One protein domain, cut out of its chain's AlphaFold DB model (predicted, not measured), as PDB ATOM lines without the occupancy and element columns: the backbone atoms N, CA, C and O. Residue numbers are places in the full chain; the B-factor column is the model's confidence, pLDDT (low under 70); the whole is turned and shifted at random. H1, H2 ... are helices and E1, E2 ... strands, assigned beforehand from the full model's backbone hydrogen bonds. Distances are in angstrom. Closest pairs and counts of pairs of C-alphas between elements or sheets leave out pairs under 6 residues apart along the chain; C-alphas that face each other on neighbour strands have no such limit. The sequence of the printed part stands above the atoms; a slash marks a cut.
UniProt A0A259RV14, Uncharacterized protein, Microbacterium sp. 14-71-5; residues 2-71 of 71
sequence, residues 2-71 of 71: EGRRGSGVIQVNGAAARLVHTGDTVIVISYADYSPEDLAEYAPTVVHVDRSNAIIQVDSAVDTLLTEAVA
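AT A GLANCE: This is residues 2 to 71 of the 71 residues of an uncharacterized protein of Microbacterium sp. 14-71-5 (UniProt A0A259RV14). With little regular structure, this is a loose, looped chain: residues 2 to 35, with no named element, wind round and run out to the short helix H1, which sticks out at one end, before the chain comes back to a small two-stranded hairpin, E1 and E2. The 70 printed residues hold H1, E1 and E2 in that order; the sheet E1 - E2 is antiparallel, the class mixed, with only 14 residues in named elements. It is loose, with a radius of gyration of the C-alphas of 14.9 A, spanning 41 by 38 by 23 A.

HOW THE PARTS SIT: H1, residues 36 to 40, has its O i to N i+4 pair within hydrogen-bond range. E1, residues 46 to 49, and E2, residues 55 to 59, form an antiparallel hairpin at 163 degrees; N 46 and O 59 are 2.8 A apart, within hydrogen-bond range. H1 and E2 are apart.

IN THESE COORDINATES: H1 begins at C-alpha 36 (-17.755, -15.738, -26.692) and is 6.4 A long. E1 measures 9.9 A. E2 measures 11.4 A and ends at C-alpha 59 (-1.583, -30.542, -28.402).

THE WHOLE: The farthest C-alphas, of Thr 22 and Glu 37, are 41.2 A apart. The printed part has no cut. Both links are tight. Residues 70 to 71 have pLDDT under 70.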
ATOM      1  N   GLU A   2      -0.650 -25.150 -51.122       91.19
ATOM      2  CA  GLU A   2      -0.382 -26.435 -50.474       91.19
ATOM      3  C   GLU A   2       0.983 -26.982 -50.905       91.19
ATOM      4  O   GLU A   2       1.333 -26.947 -52.086       91.19
ATOM      5  N   GLY A   3       1.762 -27.466 -49.938       91.56
ATOM      6  CA  GLY A   3       3.033 -28.144 -50.185       91.56
ATOM      7  C   GLY A   3       2.845 -29.637 -50.461       91.56
ATOM      8  O   GLY A   3       1.821 -30.235 -50.131       91.56
ATOM      9  N   ARG A   4       3.873 -30.282 -51.024       96.25
ATOM     10  CA  ARG A   4       3.881 -31.742 -51.185       96.25
ATOM     11  C   ARG A   4       3.840 -32.415 -49.808       96.25
ATOM     12  O   ARG A   4       4.724 -32.186 -48.979       96.25
ATOM     13  N   ARG A   5       2.859 -33.296 -49.592       95.12
ATOM     14  CA  ARG A   5       2.699 -34.074 -48.350       95.12
ATOM     15  C   ARG A   5       3.991 -34.806 -47.971       95.12
ATOM     16  O   ARG A   5       4.621 -35.432 -48.821       95.12
ATOM     17  N   GLY A   6       4.353 -34.733 -46.689       93.56
ATOM     18  CA  GLY A   6       5.508 -35.430 -46.115       93.56
ATOM     19  C   GLY A   6       6.875 -34.881 -46.531       93.56
ATOM     20  O   GLY A   6       7.883 -35.491 -46.208       93.56
ATOM     21  N   SER A   7       6.936 -33.762 -47.260       96.31
ATOM     22  CA  SER A   7       8.213 -33.192 -47.712       96.31
ATOM     23  C   SER A   7       8.971 -32.406 -46.640       96.31
ATOM     24  O   SER A   7      10.162 -32.175 -46.815       96.31
ATOM     25  N   GLY A   8       8.290 -31.939 -45.586       93.94
ATOM     26  CA  GLY A   8       8.870 -31.021 -44.596       93.94
ATOM     27  C   GLY A   8       9.217 -29.636 -45.158       93.94
ATOM     28  O   GLY A   8       9.906 -28.860 -44.504       93.94
ATOM     29  N   VAL A   9       8.783 -29.297 -46.378       95.00
ATOM     30  CA  VAL A   9       9.138 -28.022 -47.015       95.00
ATOM     31  C   VAL A   9       8.347 -26.867 -46.403       95.00
ATOM     32  O   VAL A   9       7.122 -26.823 -46.503       95.00
ATOM     33  N   ILE A  10       9.074 -25.884 -45.869       95.06
ATOM     34  CA  ILE A  10       8.573 -24.541 -45.571       95.06
ATOM     35  C   ILE A  10       9.127 -23.594 -46.633       95.06
ATOM     36  O   ILE A  10      10.336 -23.397 -46.734       95.06
ATOM     37  N   GLN A  11       8.240 -23.027 -47.453       94.25
ATOM     38  CA  GLN A  11       8.618 -22.145 -48.554       94.25
ATOM     39  C   GLN A  11       7.969 -20.771 -48.390       94.25
ATOM     40  O   GLN A  11       6.749 -20.627 -48.494       94.25
ATOM     41  N   VAL A  12       8.803 -19.751 -48.187       94.81
ATOM     42  CA  VAL A  12       8.390 -18.346 -48.147       94.81
ATOM     43  C   VAL A  12       8.655 -17.721 -49.513       94.81
ATOM     44  O   VAL A  12       9.767 -17.785 -50.029       94.81
ATOM     45  N   ASN A  13       7.627 -17.123 -50.113       92.81
ATOM     46  CA  ASN A  13       7.679 -16.605 -51.480       92.81
ATOM     47  C   ASN A  13       7.461 -15.087 -51.537       92.81
ATOM     48  O   ASN A  13       6.871 -14.478 -50.643       92.81
ATOM     49  N   GLY A  14       7.881 -14.475 -52.647       94.44
ATOM     50  CA  GLY A  14       7.516 -13.101 -52.999       94.44
ATOM     51  C   GLY A  14       8.088 -12.043 -52.051       94.44
ATOM     52  O   GLY A  14       9.284 -12.024 -51.767       94.44
ATOM     53  N   ALA A  15       7.246 -11.107 -51.605       95.75
ATOM     54  CA  ALA A  15       7.661 -10.019 -50.716       95.75
ATOM     55  C   ALA A  15       8.182 -10.532 -49.364       95.75
ATOM     56  O   ALA A  15       9.194 -10.030 -48.882       95.75
ATOM     57  N   ALA A  16       7.552 -11.572 -48.809       92.25
ATOM     58  CA  ALA A  16       7.912 -12.143 -47.514       92.25
ATOM     59  C   ALA A  16       9.313 -12.781 -47.505       92.25
ATOM     60  O   ALA A  16       9.990 -12.748 -46.484       92.25
ATOM     61  N   ALA A  17       9.797 -13.271 -48.652       94.38
ATOM     62  CA  ALA A  17      11.141 -13.845 -48.780       94.38
ATOM     63  C   ALA A  17      12.272 -12.820 -48.557       94.38
ATOM     64  O   ALA A  17      13.430 -13.193 -48.445       94.38
ATOM     65  N   ARG A  18      11.954 -11.518 -48.494       94.56
ATOM     66  CA  ARG A  18      12.920 -10.465 -48.137       94.56
ATOM     67  C   ARG A  18      13.173 -10.374 -46.630       94.56
ATOM     68  O   ARG A  18      14.096  -9.680 -46.226       94.56
ATOM     69  N   LEU A  19      12.321 -11.004 -45.820       95.31
ATOM     70  CA  LEU A  19      12.322 -10.903 -44.359       95.31
ATOM     71  C   LEU A  19      12.732 -12.209 -43.670       95.31
ATOM     72  O   LEU A  19      12.858 -12.226 -42.452       95.31
ATOM     73  N   VAL A  20      12.907 -13.290 -44.433       94.88
ATOM     74  CA  VAL A  20      13.209 -14.630 -43.923       94.88
ATOM     75  C   VAL A  20      14.280 -15.259 -44.804       94.88
ATOM     76  O   VAL A  20      14.205 -15.167 -46.030       94.88
ATOM     77  N   HIS A  21      15.245 -15.923 -44.184       94.38
ATOM     78  CA  HIS A  21      16.338 -16.620 -44.845       94.38
ATOM     79  C   HIS A  21      16.260 -18.128 -44.591       94.38
ATOM     80  O   HIS A  21      15.657 -18.605 -43.629       94.38
ATOM     81  N   THR A  22      16.877 -18.915 -45.474       93.12
ATOM     82  CA  THR A  22      17.010 -20.359 -45.257       93.12
ATOM     83  C   THR A  22      17.763 -20.623 -43.954       93.12
ATOM     84  O   THR A  22      18.879 -20.144 -43.781       93.12
ATOM     85  N   GLY A  23      17.162 -21.425 -43.072       91.94
ATOM     86  CA  GLY A  23      17.713 -21.757 -41.757       91.94
ATOM     87  C   GLY A  23      17.089 -20.977 -40.600       91.94
ATOM     88  O   GLY A  23      17.296 -21.368 -39.454       91.94
ATOM     89  N   ASP A  24      16.298 -19.938 -40.878       95.06
ATOM     90  CA  ASP A  24      15.544 -19.237 -39.840       95.06
ATOM     91  C   ASP A  24      14.466 -20.151 -39.240       95.06
ATOM     92  O   ASP A  24      13.730 -20.838 -39.957       95.06
ATOM     93  N   THR A  25      14.333 -20.112 -37.914       93.31
ATOM     94  CA  THR A  25      13.178 -20.690 -37.222       93.31
ATOM     95  C   THR A  25      12.006 -19.724 -37.334       93.31
ATOM     96  O   THR A  25      12.108 -18.565 -36.931       93.31
ATOM     97  N   VAL A  26      10.876 -20.206 -37.849       94.19
ATOM     98  CA  VAL A  26       9.652 -19.416 -38.022       94.19
ATOM     99  C   VAL A  26       8.481 -20.047 -37.274       94.19
ATOM    100  O   VAL A  26       8.438 -21.261 -37.091       94.19
ATOM    101  N   ILE A  27       7.509 -19.221 -36.882       94.38
ATOM    102  CA  ILE A  27       6.223 -19.671 -36.334       94.38
ATOM    103  C   ILE A  27       5.143 -19.375 -37.377       94.38
ATOM    104  O   ILE A  27       5.037 -18.248 -37.863       94.38
ATOM    105  N   VAL A  28       4.346 -20.386 -37.727       95.19
ATOM    106  CA  VAL A  28       3.193 -20.247 -38.628       95.19
ATOM    107  C   VAL A  28       1.926 -20.222 -37.782       95.19
ATOM    108  O   VAL A  28       1.680 -21.158 -37.027       95.19
ATOM    109  N   ILE A  29       1.129 -19.159 -37.903       95.81
ATOM    110  CA  ILE A  29      -0.081 -18.951 -37.095       95.81
ATOM    111  C   ILE A  29      -1.263 -18.643 -38.012       95.81
ATOM    112  O   ILE A  29      -1.137 -17.880 -38.971       95.81
ATOM    113  N   SER A  30      -2.417 -19.218 -37.691       96.06
ATOM    114  CA  SER A  30      -3.715 -18.841 -38.245       96.06
ATOM    115  C   SER A  30      -4.610 -18.295 -37.142       96.06
ATOM    116  O   SER A  30      -4.617 -18.834 -36.036       96.06
ATOM    117  N   TYR A  31      -5.401 -17.278 -37.468       95.69
ATOM    118  CA  TYR A  31      -6.400 -16.698 -36.576       95.69
ATOM    119  C   TYR A  31      -7.793 -16.902 -37.164       95.69
ATOM    120  O   TYR A  31      -7.949 -16.975 -38.385       95.69
ATOM    121  N   ALA A  32      -8.787 -16.970 -36.291       94.06
ATOM    122  CA  ALA A  32     -10.194 -16.976 -36.649       94.06
ATOM    123  C   ALA A  32     -10.969 -16.150 -35.620       94.06
ATOM    124  O   ALA A  32     -10.539 -16.022 -34.471       94.06
ATOM    125  N   ASP A  33     -12.092 -15.591 -36.054       95.88
ATOM    126  CA  ASP A  33     -13.028 -14.920 -35.164       95.88
ATOM    127  C   ASP A  33     -13.937 -15.963 -34.511       95.88
ATOM    128  O   ASP A  33     -14.437 -16.869 -35.180       95.88
ATOM    129  N   TYR A  34     -14.162 -15.812 -33.210       94.62
ATOM    130  CA  TYR A  34     -15.015 -16.690 -32.414       94.62
ATOM    131  C   TYR A  34     -16.063 -15.862 -31.683       94.62
ATOM    132  O   TYR A  34     -15.792 -14.736 -31.251       94.62
ATOM    133  N   SER A  35     -17.255 -16.430 -31.513       97.25
ATOM    134  CA  SER A  35     -18.193 -15.912 -30.523       97.25
ATOM    135  C   SER A  35     -17.661 -16.185 -29.104       97.25
ATOM    136  O   SER A  35     -16.836 -17.089 -28.919       97.25
ATOM    137  N   PRO A  36     -18.095 -15.430 -28.080       96.69
ATOM    138  CA  PRO A  36     -17.755 -15.738 -26.692       96.69
ATOM    139  C   PRO A  36     -18.127 -17.171 -26.289       96.69
ATOM    140  O   PRO A  36     -17.404 -17.794 -25.513       96.69
ATOM    141  N   GLU A  37     -19.232 -17.689 -26.829       96.19
ATOM    142  CA  GLU A  37     -19.717 -19.043 -26.581       96.19
ATOM    143  C   GLU A  37     -18.770 -20.095 -27.173       96.19
ATOM    144  O   GLU A  37     -18.386 -21.027 -26.470       96.19
ATOM    145  N   ASP A  38     -18.325 -19.913 -28.421       94.19
ATOM    146  CA  ASP A  38     -17.376 -20.831 -29.067       94.19
ATOM    147  C   ASP A  38     -15.999 -20.799 -28.388       94.19
ATOM    148  O   ASP A  38     -15.313 -21.818 -28.293       94.19
ATOM    149  N   LEU A  39     -15.580 -19.625 -27.901       94.69
ATOM    150  CA  LEU A  39     -14.277 -19.447 -27.263       94.69
ATOM    151  C   LEU A  39     -14.184 -20.164 -25.907       94.69
ATOM    152  O   LEU A  39     -13.091 -20.556 -25.506       94.69
ATOM    153  N   ALA A  40     -15.310 -20.353 -25.210       94.75
ATOM    154  CA  ALA A  40     -15.342 -20.999 -23.898       94.75
ATOM    155  C   ALA A  40     -14.843 -22.453 -23.932       94.75
ATOM    156  O   ALA A  40     -14.241 -22.920 -22.966       94.75
ATOM    157  N   GLU A  41     -15.068 -23.152 -25.045       94.38
ATOM    158  CA  GLU A  41     -14.644 -24.543 -25.253       94.38
ATOM    159  C   GLU A  41     -13.486 -24.664 -26.258       94.38
ATOM    160  O   GLU A  41     -13.046 -25.768 -26.587       94.38
ATOM    161  N   TYR A  42     -12.969 -23.538 -26.753       94.75
ATOM    162  CA  TYR A  42     -11.919 -23.541 -27.759       94.75
ATOM    163  C   TYR A  42     -10.585 -24.043 -27.195       94.75
ATOM    164  O   TYR A  42     -10.061 -23.526 -26.209       94.75
ATOM    165  N   ALA A  43      -9.986 -25.002 -27.901       95.12
ATOM    166  CA  ALA A  43      -8.606 -25.423 -27.708       95.12
ATOM    167  C   ALA A  43      -7.831 -25.228 -29.023       95.12
ATOM    168  O   ALA A  43      -8.252 -25.759 -30.058       95.12
ATOM    169  N   PRO A  44      -6.706 -24.489 -29.025       95.88
ATOM    170  CA  PRO A  44      -5.888 -24.346 -30.220       95.88
ATOM    171  C   PRO A  44      -5.267 -25.689 -30.604       95.88
ATOM    172  O   PRO A  44      -5.049 -26.556 -29.763       95.88
ATOM    173  N   THR A  45      -4.949 -25.847 -31.886       97.19
ATOM    174  CA  THR A  45      -4.102 -26.947 -32.354       97.19
ATOM    175  C   THR A  45      -2.683 -26.429 -32.518       97.19
ATOM    176  O   THR A  45      -2.403 -25.651 -33.431       97.19
ATOM    177  N   VAL A  46      -1.794 -26.862 -31.635       97.19
ATOM    178  CA  VAL A  46      -0.367 -26.555 -31.662       97.19
ATOM    179  C   VAL A  46       0.365 -27.763 -32.225       97.19
ATOM    180  O   VAL A  46       0.174 -28.884 -31.765       97.19
ATOM    181  N   VAL A  47       1.182 -27.547 -33.258       96.62
ATOM    182  CA  VAL A  47       1.989 -28.596 -33.891       96.62
ATOM    183  C   VAL A  47       3.457 -28.278 -33.656       96.62
ATOM    184  O   VAL A  47       3.991 -27.326 -34.226       96.62
ATOM    185  N   HIS A  48       4.113 -29.090 -32.833       96.19
ATOM    186  CA  HIS A  48       5.549 -29.008 -32.603       96.19
ATOM    187  C   HIS A  48       6.293 -29.841 -33.642       96.19
ATOM    188  O   HIS A  48       5.903 -30.975 -33.941       96.19
ATOM    189  N   VAL A  49       7.380 -29.288 -34.179       95.75
ATOM    190  CA  VAL A  49       8.209 -29.942 -35.193       95.75
ATOM    191  C   VAL A  49       9.682 -29.907 -34.813       95.75
ATOM    192  O   VAL A  49      10.128 -29.016 -34.090       95.75
ATOM    193  N   ASP A  50      10.442 -30.875 -35.315       94.81
ATOM    194  CA  ASP A  50      11.894 -30.908 -35.162       94.81
ATOM    195  C   ASP A  50      12.611 -30.018 -36.198       94.81
ATOM    196  O   ASP A  50      11.999 -29.368 -37.048       94.81
ATOM    197  N   ARG A  51      13.949 -30.019 -36.165       93.25
ATOM    198  CA  ARG A  51      14.792 -29.278 -37.126       93.25
ATOM    199  C   ARG A  51      14.648 -29.738 -38.583       93.25
ATOM    200  O   ARG A  51      15.107 -29.033 -39.479       93.25
ATOM    201  N   SER A  52      14.068 -30.911 -38.824       93.56
ATOM    202  CA  SER A  52      13.749 -31.439 -40.155       93.56
ATOM    203  C   SER A  52      12.297 -31.167 -40.574       93.56
ATOM    204  O   SER A  52      11.866 -31.623 -41.634       93.56
ATOM    205  N   ASN A  53      11.556 -30.385 -39.776       95.38
ATOM    206  CA  ASN A  53      10.126 -30.114 -39.910       95.38
ATOM    207  C   ASN A  53       9.246 -31.375 -39.799       95.38
ATOM    208  O   ASN A  53       8.114 -31.387 -40.295       95.38
ATOM    209  N   ALA A  54       9.742 -32.442 -39.165       94.81
ATOM    210  CA  ALA A  54       8.934 -33.608 -38.833       94.81
ATOM    211  C   ALA A  54       8.126 -33.332 -37.561       94.81
ATOM    212  O   ALA A  54       8.634 -32.733 -36.615       94.81
ATOM    213  N   ILE A  55       6.862 -33.759 -37.541       95.44
ATOM    214  CA  ILE A  55       5.981 -33.568 -36.382       95.44
ATOM    215  C   ILE A  55       6.503 -34.392 -35.208       95.44
ATOM    216  O   ILE A  55       6.701 -35.600 -35.336       95.44
ATOM    217  N   ILE A  56       6.664 -33.726 -34.070       95.69
ATOM    218  CA  ILE A  56       7.026 -34.334 -32.792       95.69
ATOM    219  C   ILE A  56       5.769 -34.575 -31.952       95.69
ATOM    220  O   ILE A  56       5.574 -35.667 -31.425       95.69
ATOM    221  N   GLN A  57       4.928 -33.546 -31.814       96.00
ATOM    222  CA  GLN A  57       3.778 -33.545 -30.910       96.00
ATOM    223  C   GLN A  57       2.677 -32.618 -31.428       96.00
ATOM    224  O   GLN A  57       2.959 -31.617 -32.092       96.00
ATOM    225  N   VAL A  58       1.426 -32.965 -31.119       96.62
ATOM    226  CA  VAL A  58       0.247 -32.133 -31.382       96.62
ATOM    227  C   VAL A  58      -0.580 -32.035 -30.105       96.62
ATOM    228  O   VAL A  58      -0.993 -33.065 -29.573       96.62
ATOM    229  N   ASP A  59      -0.820 -30.818 -29.624       96.56
ATOM    230  CA  ASP A  59      -1.583 -30.542 -28.402       96.56
ATOM    231  C   ASP A  59      -2.232 -29.138 -28.439       96.56
ATOM    232  O   ASP A  59      -2.430 -28.574 -29.517       96.56
ATOM    233  N   SER A  60      -2.615 -28.604 -27.274       96.12
ATOM    234  CA  SER A  60      -3.179 -27.260 -27.095       96.12
ATOM    235  C   SER A  60      -2.325 -26.322 -26.221       96.12
ATOM    236  O   SER A  60      -2.788 -25.244 -25.839       96.12
ATOM    237  N   ALA A  61      -1.083 -26.700 -25.899       94.00
ATOM    238  CA  ALA A  61      -0.166 -25.944 -25.052       94.00
ATOM    239  C   ALA A  61       0.621 -24.909 -25.876       94.00
ATOM    240  O   ALA A  61       1.584 -25.215 -26.573       94.00
ATOM    241  N   VAL A  62       0.205 -23.645 -25.801       92.00
ATOM    242  CA  VAL A  62       0.791 -22.551 -26.602       92.00
ATOM    243  C   VAL A  62       2.021 -21.891 -25.968       92.00
ATOM    244  O   VAL A  62       2.672 -21.068 -26.607       92.00
ATOM    245  N   ASP A  63       2.317 -22.189 -24.704       93.44
ATOM    246  CA  ASP A  63       3.329 -21.499 -23.898       93.44
ATOM    247  C   ASP A  63       4.742 -22.086 -24.041       93.44
ATOM    248  O   ASP A  63       5.720 -21.442 -23.657       93.44
ATOM    249  N   THR A  64       4.863 -23.280 -24.621       90.12
ATOM    250  CA  THR A  64       6.123 -24.021 -24.714       90.12
ATOM    251  C   THR A  64       6.461 -24.347 -26.163       90.12
ATOM    252  O   THR A  64       5.616 -24.809 -26.918       90.12
ATOM    253  N   LEU A  65       7.723 -24.162 -26.562       88.62
ATOM    254  CA  LEU A  65       8.231 -24.644 -27.848       88.62
ATOM    255  C   LEU A  65       9.033 -25.933 -27.641       88.62
ATOM    256  O   LEU A  65      10.174 -25.886 -27.182       88.62
ATOM    257  N   LEU A  66       8.453 -27.074 -28.011       92.25
ATOM    258  CA  LEU A  66       9.172 -28.346 -28.060       92.25
ATOM    259  C   LEU A  66       9.997 -28.434 -29.349       92.25
ATOM    260  O   LEU A  66       9.464 -28.247 -30.442       92.25
ATOM    261  N   THR A  67      11.293 -28.722 -29.218       86.00
ATOM    262  CA  THR A  67      12.222 -28.871 -30.356       86.00
ATOM    263  C   THR A  67      12.738 -30.297 -30.541       86.00
ATOM    264  O   THR A  67      13.425 -30.573 -31.521       86.00
ATOM    265  N   GLU A  68      12.432 -31.189 -29.599       86.88
ATOM    266  CA  GLU A  68      12.800 -32.607 -29.600       86.88
ATOM    267  C   GLU A  68      11.640 -33.435 -29.034       86.88
ATOM    268  O   GLU A  68      10.788 -32.906 -28.315       86.88
ATOM    269  N   ALA A  69      11.595 -34.727 -29.372       74.19
ATOM    270  CA  ALA A  69      10.604 -35.637 -28.812       74.19
ATOM    271  C   ALA A  69      10.824 -35.824 -27.312       74.19
ATOM    272  O   ALA A  69      11.947 -36.058 -26.864       74.19
ATOM    273  N   VAL A  70       9.738 -35.740 -26.548       66.38
ATOM    274  CA  VAL A  70       9.751 -36.138 -25.143       66.38
ATOM    275  C   VAL A  70       9.857 -37.665 -25.117       66.38
ATOM    276  O   VAL A  70       9.047 -38.344 -25.749       66.38
ATOM    277  N   ALA A  71      10.909 -38.175 -24.473       57.88
ATOM    278  CA  ALA A  71      11.180 -39.607 -24.337       57.88
ATOM    279  C   ALA A  71      10.145 -40.328 -23.464       57.88
ATOM    280  O   ALA A  71       9.635 -39.695 -22.509       57.88
TER     281      ALA A  71